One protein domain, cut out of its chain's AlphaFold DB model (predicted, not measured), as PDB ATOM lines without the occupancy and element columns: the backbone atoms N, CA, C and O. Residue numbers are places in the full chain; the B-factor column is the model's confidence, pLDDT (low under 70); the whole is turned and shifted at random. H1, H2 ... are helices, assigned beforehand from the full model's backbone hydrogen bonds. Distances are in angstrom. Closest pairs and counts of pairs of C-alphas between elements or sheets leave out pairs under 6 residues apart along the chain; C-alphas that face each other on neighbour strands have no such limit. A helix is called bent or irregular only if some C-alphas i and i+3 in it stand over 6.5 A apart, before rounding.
ATOM      1  N   SER A 211     168.803 150.120 120.690       41.31
ATOM      2  CA  SER A 211     167.850 150.917 119.911       41.31
ATOM      3  C   SER A 211     166.628 150.076 119.553       41.31
ATOM      4  O   SER A 211     165.484 150.519 119.693       41.31
ATOM      5  N   GLU A 212     166.867 148.827 119.153       48.81
ATOM      6  CA  GLU A 212     165.808 147.869 118.875       48.81
ATOM      7  C   GLU A 212     165.007 147.542 120.141       48.81
ATOM      8  O   GLU A 212     163.778 147.587 120.113       48.81
ATOM      9  N   HIS A 213     165.666 147.342 121.284       47.70
ATOM     10  CA  HIS A 213     164.994 147.034 122.547       47.70
ATOM     11  C   HIS A 213     164.230 148.220 123.147       47.70
ATOM     12  O   HIS A 213     163.100 148.026 123.591       47.70
ATOM     13  N   LEU A 214     164.744 149.453 123.085       46.36
ATOM     14  CA  LEU A 214     163.991 150.655 123.477       46.36
ATOM     15  C   LEU A 214     162.782 150.883 122.565       46.36
ATOM     16  O   LEU A 214     161.693 151.225 123.034       46.36
ATOM     17  N   MET A 215     162.938 150.637 121.262       48.91
ATOM     18  CA  MET A 215     161.818 150.647 120.327       48.91
ATOM     19  C   MET A 215     160.794 149.552 120.668       48.91
ATOM     20  O   MET A 215     159.593 149.821 120.612       48.91
ATOM     21  N   VAL A 216     161.233 148.338 121.021       54.33
ATOM     22  CA  VAL A 216     160.366 147.219 121.430       54.33
ATOM     23  C   VAL A 216     159.627 147.546 122.728       54.33
ATOM     24  O   VAL A 216     158.411 147.384 122.763       54.33
ATOM     25  N   ILE A 217     160.303 148.098 123.740       55.48
ATOM     26  CA  ILE A 217     159.690 148.560 124.995       55.48
ATOM     27  C   ILE A 217     158.654 149.645 124.694       55.48
ATOM     28  O   ILE A 217     157.491 149.499 125.049       55.48
ATOM     29  N   GLY A 218     159.013 150.689 123.940       49.98
ATOM     30  CA  GLY A 218     158.085 151.763 123.577       49.98
ATOM     31  C   GLY A 218     156.907 151.312 122.700       49.98
ATOM     32  O   GLY A 218     155.842 151.939 122.723       49.98
ATOM     33  N   LYS A 219     157.064 150.239 121.911       59.86
ATOM     34  CA  LYS A 219     155.965 149.571 121.194       59.86
ATOM     35  C   LYS A 219     155.091 148.761 122.154       59.86
ATOM     36  O   LYS A 219     153.871 148.851 122.053       59.86
ATOM     37  N   ALA A 220     155.689 148.033 123.094       58.76
ATOM     38  CA  ALA A 220     154.981 147.236 124.088       58.76
ATOM     39  C   ALA A 220     154.153 148.116 125.041       58.76
ATOM     40  O   ALA A 220     152.965 147.856 125.222       58.76
ATOM     41  N   THR A 221     154.714 149.219 125.553       56.48
ATOM     42  CA  THR A 221     153.992 150.181 126.404       56.48
ATOM     43  C   THR A 221     152.821 150.822 125.657       56.48
ATOM     44  O   THR A 221     151.715 150.898 126.186       56.48
ATOM     45  N   ARG A 222     153.012 151.211 124.384       60.69
ATOM     46  CA  ARG A 222     151.911 151.687 123.521       60.69
ATOM     47  C   ARG A 222     150.846 150.616 123.273       60.69
ATOM     48  O   ARG A 222     149.663 150.950 123.222       60.69
ATOM     49  N   GLY A 223     151.251 149.355 123.125       69.18
ATOM     50  CA  GLY A 223     150.346 148.213 123.016       69.18
ATOM     51  C   GLY A 223     149.455 148.072 124.250       69.18
ATOM     52  O   GLY A 223     148.238 148.020 124.106       69.18
ATOM     53  N   ILE A 224     150.040 148.120 125.450       67.61
ATOM     54  CA  ILE A 224     149.305 148.038 126.725       67.61
ATOM     55  C   ILE A 224     148.337 149.221 126.887       67.61
ATOM     56  O   ILE A 224     147.170 149.017 127.207       67.61
ATOM     57  N   VAL A 225     148.761 150.454 126.583       65.52
ATOM     58  CA  VAL A 225     147.864 151.630 126.603       65.52
ATOM     59  C   VAL A 225     146.703 151.467 125.614       65.52
ATOM     60  O   VAL A 225     145.564 151.814 125.920       65.52
ATOM     61  N   SER A 226     146.960 150.896 124.435       70.16
ATOM     62  CA  SER A 226     145.908 150.617 123.447       70.16
ATOM     63  C   SER A 226     144.928 149.548 123.944       70.16
ATOM     64  O   SER A 226     143.725 149.698 123.745       70.16
ATOM     65  N   MET A 227     145.419 148.514 124.637       78.86
ATOM     66  CA  MET A 227     144.588 147.501 125.301       78.86
ATOM     67  C   MET A 227     143.690 148.129 126.379       78.86
ATOM     68  O   MET A 227     142.491 147.860 126.390       78.86
ATOM     69  N   MET A 228     144.226 149.027 127.216       71.02
ATOM     70  CA  MET A 228     143.444 149.761 128.227       71.02
ATOM     71  C   MET A 228     142.343 150.620 127.596       71.02
ATOM     72  O   MET A 228     141.204 150.613 128.060       71.02
ATOM     73  N   ASN A 229     142.656 151.319 126.503       69.45
ATOM     74  CA  ASN A 229     141.668 152.115 125.775       69.45
ATOM     75  C   ASN A 229     140.547 151.236 125.194       69.45
ATOM     76  O   ASN A 229     139.379 151.592 125.313       69.45
ATOM     77  N   VAL A 230     140.871 150.067 124.626       75.24
ATOM     78  CA  VAL A 230     139.870 149.110 124.111       75.24
ATOM     79  C   VAL A 230     138.959 148.584 125.222       75.24
ATOM     80  O   VAL A 230     137.760 148.421 125.000       75.24
ATOM     81  N   MET A 231     139.486 148.357 126.430       73.21
ATOM     82  CA  MET A 231     138.668 147.952 127.580       73.21
ATOM     83  C   MET A 231     137.658 149.031 127.992       73.21
ATOM     84  O   MET A 231     136.526 148.696 128.344       73.21
ATOM     85  N   GLY A 232     138.029 150.312 127.879       74.24
ATOM     86  CA  GLY A 232     137.126 151.448 128.095       74.24
ATOM     87  C   GLY A 232     135.995 151.563 127.062       74.24
ATOM     88  O   GLY A 232     134.980 152.196 127.337       74.24
ATOM     89  N   GLU A 233     136.140 150.904 125.912       76.15
ATOM     90  CA  GLU A 233     135.199 150.923 124.786       76.15
ATOM     91  C   GLU A 233     134.388 149.612 124.671       76.15
ATOM     92  O   GLU A 233     133.761 149.360 123.647       76.15
ATOM     93  N   ARG A 234     134.369 148.742 125.692       77.63
ATOM     94  CA  ARG A 234     133.667 147.439 125.637       77.63
ATOM     95  C   ARG A 234     132.194 147.550 125.230       77.63
ATOM     96  O   ARG A 234     131.715 146.755 124.425       77.63
ATOM     97  N   ASP A 235     131.508 148.575 125.727       73.85
ATOM     98  CA  ASP A 235     130.100 148.827 125.416       73.85
ATOM     99  C   ASP A 235     129.872 149.127 123.918       73.85
ATOM    100  O   ASP A 235     128.845 148.717 123.374       73.85
ATOM    101  N   ALA A 236     130.858 149.722 123.223       70.87
ATOM    102  CA  ALA A 236     130.865 149.899 121.759       70.87
ATOM    103  C   ALA A 236     130.668 148.592 121.035       70.87
ATOM    104  O   ALA A 236     129.978 148.474 120.024       70.87
ATOM    105  N   PHE A 237     131.475 147.647 121.495       74.31
ATOM    106  CA  PHE A 237     131.835 146.477 120.749       74.31
ATOM    107  C   PHE A 237     130.750 145.432 120.952       74.31
ATOM    108  O   PHE A 237     130.430 144.717 120.010       74.31
ATOM    109  N   ASP A 238     130.106 145.432 122.121       77.11
ATOM    110  CA  ASP A 238     128.868 144.701 122.361       77.11
ATOM    111  C   ASP A 238     127.723 145.208 121.452       77.11
ATOM    112  O   ASP A 238     127.015 144.395 120.850       77.11
ATOM    113  N   GLU A 239     127.568 146.529 121.266       73.20
ATOM    114  CA  GLU A 239     126.589 147.106 120.320       73.20
ATOM    115  C   GLU A 239     126.922 146.783 118.850       73.20
ATOM    116  O   GLU A 239     126.032 146.461 118.049       73.20
ATOM    117  N   LEU A 240     128.206 146.810 118.486       72.46
ATOM    118  CA  LEU A 240     128.685 146.413 117.161       72.46
ATOM    119  C   LEU A 240     128.419 144.925 116.896       72.46
ATOM    120  O   LEU A 240     127.898 144.574 115.840       72.46
ATOM    121  N   LEU A 241     128.727 144.050 117.855       74.86
ATOM    122  CA  LEU A 241     128.526 142.605 117.750       74.86
ATOM    123  C   LEU A 241     127.038 142.255 117.611       74.86
ATOM    124  O   LEU A 241     126.681 141.384 116.818       74.86
ATOM    125  N   ALA A 242     126.159 142.960 118.331       75.56
ATOM    126  CA  ALA A 242     124.712 142.832 118.170       75.56
ATOM    127  C   ALA A 242     124.255 143.225 116.753       75.56
ATOM    128  O   ALA A 242     123.427 142.537 116.153       75.56
ATOM    129  N   SER A 243     124.842 144.286 116.194       68.67
ATOM    130  CA  SER A 243     124.561 144.745 114.829       68.67
ATOM    131  C   SER A 243     125.051 143.745 113.773       68.67
ATOM    132  O   SER A 243     124.325 143.441 112.829       68.67
ATOM    133  N   VAL A 244     126.237 143.162 113.962       69.56
ATOM    134  CA  VAL A 244     126.809 142.129 113.079       69.56
ATOM    135  C   VAL A 244     125.959 140.857 113.074       69.56
ATOM    136  O   VAL A 244     125.635 140.351 112.003       69.56
ATOM    137  N   LYS A 245     125.509 140.395 114.246       71.31
ATOM    138  CA  LYS A 245     124.613 139.230 114.382       71.31
ATOM    139  C   LYS A 245     123.257 139.417 113.700       71.31
ATOM    140  O   LYS A 245     122.633 138.442 113.296       71.31
ATOM    141  N   SER A 246     122.796 140.662 113.576       68.55
ATOM    142  CA  SER A 246     121.553 140.996 112.870       68.55
ATOM    143  C   SER A 246     121.700 141.023 111.340       68.55
ATOM    144  O   SER A 246     120.700 141.069 110.624       68.55
ATOM    145  N   TYR A 247     122.932 140.965 110.819       66.32
ATOM    146  CA  TYR A 247     123.219 141.037 109.390       66.32
ATOM    147  C   TYR A 247     123.027 139.657 108.734       66.32
ATOM    148  O   TYR A 247     123.849 138.753 108.863       66.32
ATOM    149  N   GLY A 248     121.919 139.479 108.005       57.70
ATOM    150  CA  GLY A 248     121.469 138.178 107.475       57.70
ATOM    151  C   GLY A 248     122.364 137.508 106.418       57.70
ATOM    152  O   GLY A 248     122.112 136.362 106.046       57.70
ATOM    153  N   LYS A 249     123.416 138.180 105.931       60.98
ATOM    154  CA  LYS A 249     124.462 137.581 105.087       60.98
ATOM    155  C   LYS A 249     125.789 137.597 105.840       60.98
ATOM    156  O   LYS A 249     126.511 138.588 105.819       60.98
ATOM    157  N   SER A 250     126.102 136.465 106.467       56.97
ATOM    158  CA  SER A 250     127.411 136.173 107.053       56.97
ATOM    159  C   SER A 250     128.460 136.130 105.941       56.97
ATOM    160  O   SER A 250     128.647 135.092 105.302       56.97
ATOM    161  N   THR A 251     129.156 137.234 105.710       68.20
ATOM    162  CA  THR A 251     130.408 137.188 104.960       68.20
ATOM    163  C   THR A 251     131.514 136.614 105.851       68.20
ATOM    164  O   THR A 251     131.387 136.586 107.081       68.20
ATOM    165  N   GLU A 252     132.587 136.110 105.249       72.46
ATOM    166  CA  GLU A 252     133.730 135.554 105.988       72.46
ATOM    167  C   GLU A 252     134.330 136.591 106.953       72.46
ATOM    168  O   GLU A 252     134.761 136.252 108.053       72.46
ATOM    169  N   GLU A 253     134.255 137.870 106.583       69.94
ATOM    170  CA  GLU A 253     134.675 139.017 107.385       69.94
ATOM    171  C   GLU A 253     133.838 139.216 108.654       69.94
ATOM    172  O   GLU A 253     134.384 139.465 109.729       69.94
ATOM    173  N   LEU A 254     132.510 139.099 108.546       72.39
ATOM    174  CA  LEU A 254     131.598 139.285 109.676       72.39
ATOM    175  C   LEU A 254     131.685 138.119 110.665       72.39
ATOM    176  O   LEU A 254     131.697 138.354 111.871       72.39
ATOM    177  N   LYS A 255     131.842 136.887 110.164       78.80
ATOM    178  CA  LYS A 255     132.122 135.706 110.999       78.80
ATOM    179  C   LYS A 255     133.441 135.831 111.752       78.80
ATOM    180  O   LYS A 255     133.494 135.557 112.945       78.80
ATOM    181  N   ALA A 256     134.497 136.286 111.075       78.08
ATOM    182  CA  ALA A 256     135.790 136.493 111.715       78.08
ATOM    183  C   ALA A 256     135.704 137.527 112.849       78.08
ATOM    184  O   ALA A 256     136.299 137.327 113.907       78.08
ATOM    185  N   LEU A 257     134.941 138.608 112.657       76.61
ATOM    186  CA  LEU A 257     134.710 139.597 113.706       76.61
ATOM    187  C   LEU A 257     133.876 139.013 114.861       76.61
ATOM    188  O   LEU A 257     134.223 139.231 116.019       76.61
ATOM    189  N   GLU A 258     132.826 138.242 114.560       80.47
ATOM    190  CA  GLU A 258     131.958 137.602 115.558       80.47
ATOM    191  C   GLU A 258     132.708 136.608 116.459       80.47
ATOM    192  O   GLU A 258     132.454 136.562 117.663       80.47
ATOM    193  N   ASP A 259     133.677 135.878 115.905       83.84
ATOM    194  CA  ASP A 259     134.494 134.914 116.645       83.84
ATOM    195  C   ASP A 259     135.639 135.574 117.438       83.84
ATOM    196  O   ASP A 259     135.967 135.153 118.552       83.84
ATOM    197  N   GLN A 260     136.282 136.608 116.880       85.38
ATOM    198  CA  GLN A 260     137.501 137.193 117.460       85.38
ATOM    199  C   GLN A 260     137.224 138.217 118.564       85.38
ATOM    200  O   GLN A 260     137.967 138.264 119.547       85.38
ATOM    201  N   LEU A 261     136.161 139.018 118.441       82.61
ATOM    202  CA  LEU A 261     135.839 140.077 119.404       82.61
ATOM    203  C   LEU A 261     135.592 139.532 120.824       82.61
ATOM    204  O   LEU A 261     136.230 140.012 121.766       82.61
ATOM    205  N   PRO A 262     134.730 138.507 121.017       86.47
ATOM    206  CA  PRO A 262     134.461 137.960 122.347       86.47
ATOM    207  C   PRO A 262     135.707 137.327 122.968       86.47
ATOM    208  O   PRO A 262     135.909 137.395 124.182       86.47
ATOM    209  N   LYS A 263     136.565 136.735 122.130       88.79
ATOM    210  CA  LYS A 263     137.834 136.145 122.549       88.79
ATOM    211  C   LYS A 263     138.820 137.215 123.031       88.79
ATOM    212  O   LYS A 263     139.371 137.067 124.116       88.79
ATOM    213  N   MET A 264     138.968 138.318 122.292       88.99
ATOM    214  CA  MET A 264     139.806 139.458 122.686       88.99
ATOM    215  C   MET A 264     139.388 140.027 124.047       88.99
ATOM    216  O   MET A 264     140.233 140.202 124.921       88.99
ATOM    217  N   PHE A 265     138.092 140.276 124.267       87.11
ATOM    218  CA  PHE A 265     137.614 140.806 125.551       87.11
ATOM    219  C   PHE A 265     137.788 139.827 126.713       87.11
ATOM    220  O   PHE A 265     138.072 140.253 127.834       87.11
ATOM    221  N   LYS A 266     137.642 138.522 126.459       89.54
ATOM    222  CA  LYS A 266     137.927 137.484 127.454       89.54
ATOM    223  C   LYS A 266     139.399 137.510 127.870       89.54
ATOM    224  O   LYS A 266     139.685 137.458 129.065       89.54
ATOM    225  N   ASP A 267     140.311 137.630 126.910       89.85
ATOM    226  CA  ASP A 267     141.744 137.631 127.196       89.85
ATOM    227  C   ASP A 267     142.213 138.952 127.824       89.85
ATOM    228  O   ASP A 267     143.040 138.923 128.731       89.85
ATOM    229  N   LEU A 268     141.645 140.096 127.421       87.70
ATOM    230  CA  LEU A 268     141.883 141.399 128.062       87.70
ATOM    231  C   LEU A 268     141.482 141.384 129.540       87.70
ATOM    232  O   LEU A 268     142.249 141.826 130.391       87.70
ATOM    233  N   GLY A 269     140.311 140.822 129.858       86.03
ATOM    234  CA  GLY A 269     139.880 140.661 131.247       86.03
ATOM    235  C   GLY A 269     140.776 139.700 132.033       86.03
ATOM    236  O   GLY A 269     141.061 139.935 133.205       86.03
ATOM    237  N   ALA A 270     141.263 138.624 131.410       86.57
ATOM    238  CA  ALA A 270     142.233 137.729 132.045       86.57
ATOM    239  C   ALA A 270     143.586 138.424 132.290       86.57
ATOM    240  O   ALA A 270     144.182 138.231 133.349       86.57
ATOM    241  N   PHE A 271     144.041 139.253 131.345       86.27
ATOM    242  CA  PHE A 271     145.256 140.053 131.465       86.27
ATOM    243  C   PHE A 271     145.153 141.057 132.614       86.27
ATOM    244  O   PHE A 271     145.993 141.011 133.507       86.27
ATOM    245  N   GLU A 272     144.102 141.881 132.655       82.33
ATOM    246  CA  GLU A 272     143.855 142.864 133.721       82.33
ATOM    247  C   GLU A 272     143.911 142.221 135.115       82.33
ATOM    248  O   GLU A 272     144.638 142.685 135.990       82.33
ATOM    249  N   ASN A 273     143.232 141.082 135.294       82.77
ATOM    250  CA  ASN A 273     143.222 140.346 136.562       82.77
ATOM    251  C   ASN A 273     144.568 139.681 136.912       82.77
ATOM    252  O   ASN A 273     144.780 139.276 138.057       82.77
ATOM    253  N   SER A 274     145.466 139.523 135.937       79.32
ATOM    254  CA  SER A 274     146.792 138.927 136.134       79.32
ATOM    255  C   SER A 274     147.869 139.946 136.525       79.32
ATOM    256  O   SER A 274     148.903 139.549 137.070       79.32
ATOM    257  N   VAL A 275     147.643 141.243 136.278       69.50
ATOM    258  CA  VAL A 275     148.608 142.306 136.586       69.50
ATOM    259  C   VAL A 275     148.604 142.588 138.088       69.50
ATOM    260  O   VAL A 275     147.620 143.057 138.651       69.50
ATOM    261  N   ARG A 276     149.735 142.327 138.751       65.15
ATOM    262  CA  ARG A 276     149.994 142.773 140.126       65.15
ATOM    263  C   ARG A 276     151.034 143.882 140.099       65.15
ATOM    264  O   ARG A 276     152.055 143.731 139.438       65.15
ATOM    265  N   PHE A 277     150.780 144.964 140.827       51.99
ATOM    266  CA  PHE A 277     151.767 146.019 141.020       51.99
ATOM    267  C   PHE A 277     152.839 145.555 142.006       51.99
ATOM    268  O   PHE A 277     152.550 145.272 143.169       51.99
ATOM    269  N   HIS A 278     154.081 145.506 141.540       55.87
ATOM    270  CA  HIS A 278     155.277 145.403 142.363       55.87
ATOM    271  C   HIS A 278     156.242 146.502 141.928       55.87
ATOM    272  O   HIS A 278     156.471 146.709 140.737       55.87
ATOM    273  N   TYR A 279     156.786 147.236 142.896       43.30
ATOM    274  CA  TYR A 279     157.880 148.154 142.618       43.30
ATOM    275  C   TYR A 279     159.134 147.349 142.309       43.30
ATOM    276  O   TYR A 279     159.522 146.480 143.090       43.30
ATOM    277  N   SER A 280     159.756 147.653 141.175       53.12
ATOM    278  CA  SER A 280     161.034 147.083 140.782       53.12
ATOM    279  C   SER A 280     161.872 148.112 140.043       53.12
ATOM    280  O   SER A 280     161.369 148.833 139.182       53.12
ATOM    281  N   GLU A 281     163.164 148.131 140.354       45.36
ATOM    282  CA  GLU A 281     164.174 148.897 139.624       45.36
ATOM    283  C   GLU A 281     164.700 148.144 138.386       45.36
ATOM    284  O   GLU A 281     165.443 148.708 137.584       45.36
ATOM    285  N   LYS A 282     164.326 146.869 138.195       48.21
ATOM    286  CA  LYS A 282     164.787 146.026 137.085       48.21
ATOM    287  C   LYS A 282     163.689 145.821 136.044       48.21
ATOM    288  O   LYS A 282     162.678 145.178 136.313       48.21
ATOM    289  N   LEU A 283     163.930 146.243 134.797       53.49
ATOM    290  CA  LEU A 283     163.000 146.004 133.680       53.49
ATOM    291  C   LEU A 283     162.697 144.507 133.472       53.49
ATOM    292  O   LEU A 283     161.571 144.134 133.138       53.49
ATOM    293  N   SER A 284     163.689 143.642 133.710       61.41
ATOM    294  CA  SER A 284     163.537 142.188 133.627       61.41
ATOM    295  C   SER A 284     162.496 141.643 134.601       61.41
ATOM    296  O   SER A 284     161.901 140.619 134.305       61.41
ATOM    297  N   GLU A 285     162.184 142.328 135.704       62.83
ATOM    298  CA  GLU A 285     161.145 141.907 136.654       62.83
ATOM    299  C   GLU A 285     159.721 142.219 136.169       62.83
ATOM    300  O   GLU A 285     158.752 141.693 136.721       62.83
ATOM    301  N   PHE A 286     159.580 142.999 135.092       65.62
ATOM    302  CA  PHE A 286     158.310 143.249 134.408       65.62
ATOM    303  C   PHE A 286     158.046 142.245 133.270       65.62
ATOM    304  O   PHE A 286     157.011 142.333 132.616       65.62
ATOM    305  N   TYR A 287     158.915 141.250 133.028       70.67
ATOM    306  CA  TYR A 287     158.744 140.300 131.914       70.67
ATOM    307  C   TYR A 287     157.393 139.563 131.940       70.67
ATOM    308  O   TYR A 287     156.791 139.345 130.891       70.67
ATOM    309  N   LYS A 288     156.875 139.242 133.137       71.81
ATOM    310  CA  LYS A 288     155.568 138.585 133.316       71.81
ATOM    311  C   LYS A 288     154.407 139.445 132.819       71.81
ATOM    312  O   LYS A 288     153.421 138.896 132.338       71.81
ATOM    313  N   LEU A 289     154.527 140.775 132.906       76.60
ATOM    314  CA  LEU A 289     153.544 141.711 132.356       76.60
ATOM    315  C   LEU A 289     153.491 141.576 130.833       76.60
ATOM    316  O   LEU A 289     152.417 141.423 130.262       76.60
ATOM    317  N   PHE A 290     154.652 141.580 130.179       74.89
ATOM    318  CA  PHE A 290     154.737 141.442 128.726       74.89
ATOM    319  C   PHE A 290     154.320 140.044 128.254       74.89
ATOM    320  O   PHE A 290     153.632 139.923 127.244       74.89
ATOM    321  N   GLU A 291     154.658 138.994 129.005       78.88
ATOM    322  CA  GLU A 291     154.223 137.620 128.727       78.88
ATOM    323  C   GLU A 291     152.699 137.464 128.851       78.88
ATOM    324  O   GLU A 291     152.074 136.754 128.063       78.88
ATOM    325  N   ALA A 292     152.084 138.139 129.825       80.31
ATOM    326  CA  ALA A 292     150.636 138.167 129.983       80.31
ATOM    327  C   ALA A 292     149.963 139.003 128.878       80.31
ATOM    328  O   ALA A 292     148.972 138.558 128.303       80.31
ATOM    329  N   ALA A 293     150.533 140.156 128.513       78.10
ATOM    330  CA  ALA A 293     150.029 140.995 127.423       78.10
ATOM    331  C   ALA A 293     150.105 140.275 126.064       78.10
ATOM    332  O   ALA A 293     149.194 140.383 125.248       78.10
ATOM    333  N   ALA A 294     151.155 139.482 125.832       80.00
ATOM    334  CA  ALA A 294     151.329 138.690 124.614       80.00
ATOM    335  C   ALA A 294     150.296 137.556 124.459       80.00
ATOM    336  O   ALA A 294     150.107 137.051 123.352       80.00
ATOM    337  N   LYS A 295     149.618 137.157 125.545       83.40
ATOM    338  CA  LYS A 295     148.542 136.147 125.530       83.40
ATOM    339  C   LYS A 295     147.182 136.734 125.135       83.40
ATOM    340  O   LYS A 295     146.241 135.968 124.951       83.40
ATOM    341  N   VAL A 296     147.069 138.057 124.992       84.00
ATOM    342  CA  VAL A 296     145.827 138.716 124.577       84.00
ATOM    343  C   VAL A 296     145.562 138.459 123.094       84.00
ATOM    344  O   VAL A 296     146.317 138.916 122.234       84.00
ATOM    345  N   SER A 297     144.472 137.751 122.771       80.14
ATOM    346  CA  SER A 297     144.023 137.597 121.381       80.14
ATOM    347  C   SER A 297     143.677 138.960 120.785       80.14
ATOM    348  O   SER A 297     142.719 139.592 121.214       80.14
ATOM    349  N   GLY A 298     144.424 139.408 119.776       74.07
ATOM    350  CA  GLY A 298     144.054 140.575 118.973       74.07
ATOM    351  C   GLY A 298     143.008 140.254 117.900       74.07
ATOM    352  O   GLY A 298     142.659 139.096 117.664       74.07
ATOM    353  N   ILE A 299     142.559 141.295 117.197       71.98
ATOM    354  CA  ILE A 299     141.792 141.159 115.953       71.98
ATOM    355  C   ILE A 299     142.801 140.984 114.813       71.98
ATOM    356  O   ILE A 299     143.571 141.895 114.516       71.98
ATOM    357  N   THR A 300     142.830 139.804 114.198       68.97
ATOM    358  CA  THR A 300     143.720 139.501 113.059       68.97
ATOM    359  C   THR A 300     143.075 139.824 111.718       68.97
ATOM    360  O   THR A 300     143.741 139.854 110.683       68.97
ATOM    361  N   PHE A 301     141.768 140.053 111.735       67.57
ATOM    362  CA  PHE A 301     141.003 140.418 110.567       67.57
ATOM    363  C   PHE A 301     141.248 141.884 110.161       67.57
ATOM    364  O   PHE A 301     141.234 142.798 110.986       67.57
ATOM    365  N   ASP A 302     141.454 142.107 108.861       66.39
ATOM    366  CA  ASP A 302     141.632 143.438 108.287       66.39
ATOM    367  C   ASP A 302     140.312 144.220 108.300       66.39
ATOM    368  O   ASP A 302     139.466 144.078 107.415       66.39
TER     369      ASP A 302
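What this domain is: This is residues 211 to 302 of the 767 residues of the protein "Tyrosine-protein phosphatase domain-containing protein" of Caenorhabditis elegans (UniProt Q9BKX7). A helical hairpin, H2 folded back beside the longer H3, is crossed by the last residues of H1, and H4 folds back from the end of H3 to make a second hairpin that meets it through residues 271 to 274 of H3. H1 reaches away from H3 on the side where H4 lies, and its residues 211 to 216 stick out free. The printed part has 92 residues with four named helices in the order H1, H2, H3, H4 and no named strand; the class is all helix. The whole is loose, with a radius of gyration of the C-alphas of 16.1 A, and only just elongated, with spans of 54 by 28 by 17 A.

Where its parts are: H1, residues 211 to 232, begins with C-alpha 211 at (167.850, 150.917, 119.911) and is 31.8 A long from first to last C-alpha. After Glu 233 comes H2, residues 234 to 245, 16.6 A long. H3, residues 252 to 274, begins with C-alpha 252 at (133.730, 135.554, 105.988) and is 33.0 A long. It is neither bent nor irregular, but only just: C-alphas 259 and 262 are 6.5 A apart. H4, residues 283 to 293, is 15.2 A long and ends with C-alpha 293 at (150.029, 140.995, 127.423). It is irregular, with C-alphas 285 and 288 7.3 A apart, and its line is a rough one.

How they stand to each other: H3 is the hub and touches the three other helices. H2 and H3 form a hairpin and touch, with the C-alphas of Leu 241 and Glu 258 closest at 6.5 A, at a shallow tilt of 25 degrees, opposite ways. H1, with residues 227 to 231 alone, only just touches H3, with 3 pairs of C-alphas within 8 A. The closest C-alphas are those of Met 227 and Leu 268, 7.2 A apart, and the lines are about perpendicular at 79 degrees. H3 and H4 form a hairpin and only just touch, with 3 pairs of C-alphas within 8 A; the closest are those of Phe 271 and Ala 292, 5.9 A apart. Their lines stand at a steep tilt of 40 degrees, opposite ways. H1 and H4 are close but not clearly touching, with the C-alphas of Ile 224 and Ala 293 closest at 7.1 A. H1 and H2 meet only through their link, and H2 and H4 are apart. In H1 and H2 every O i to N i+4 pair is within hydrogen-bond range; in H3 17 of 19 are, and in H4 4 of 7.

The domain as a whole: The C-alphas farthest apart, those of Gly 248 and Glu 281, are 54.5 A apart. The printed part has no cut. The link from H1 to H2 is tight, and those from H2 to H3 and from H3 to H4 are short. The mean pLDDT of the printed part is 70.3, and 40 residues are under 70, among them residues 211 to 225 and 275 to 286.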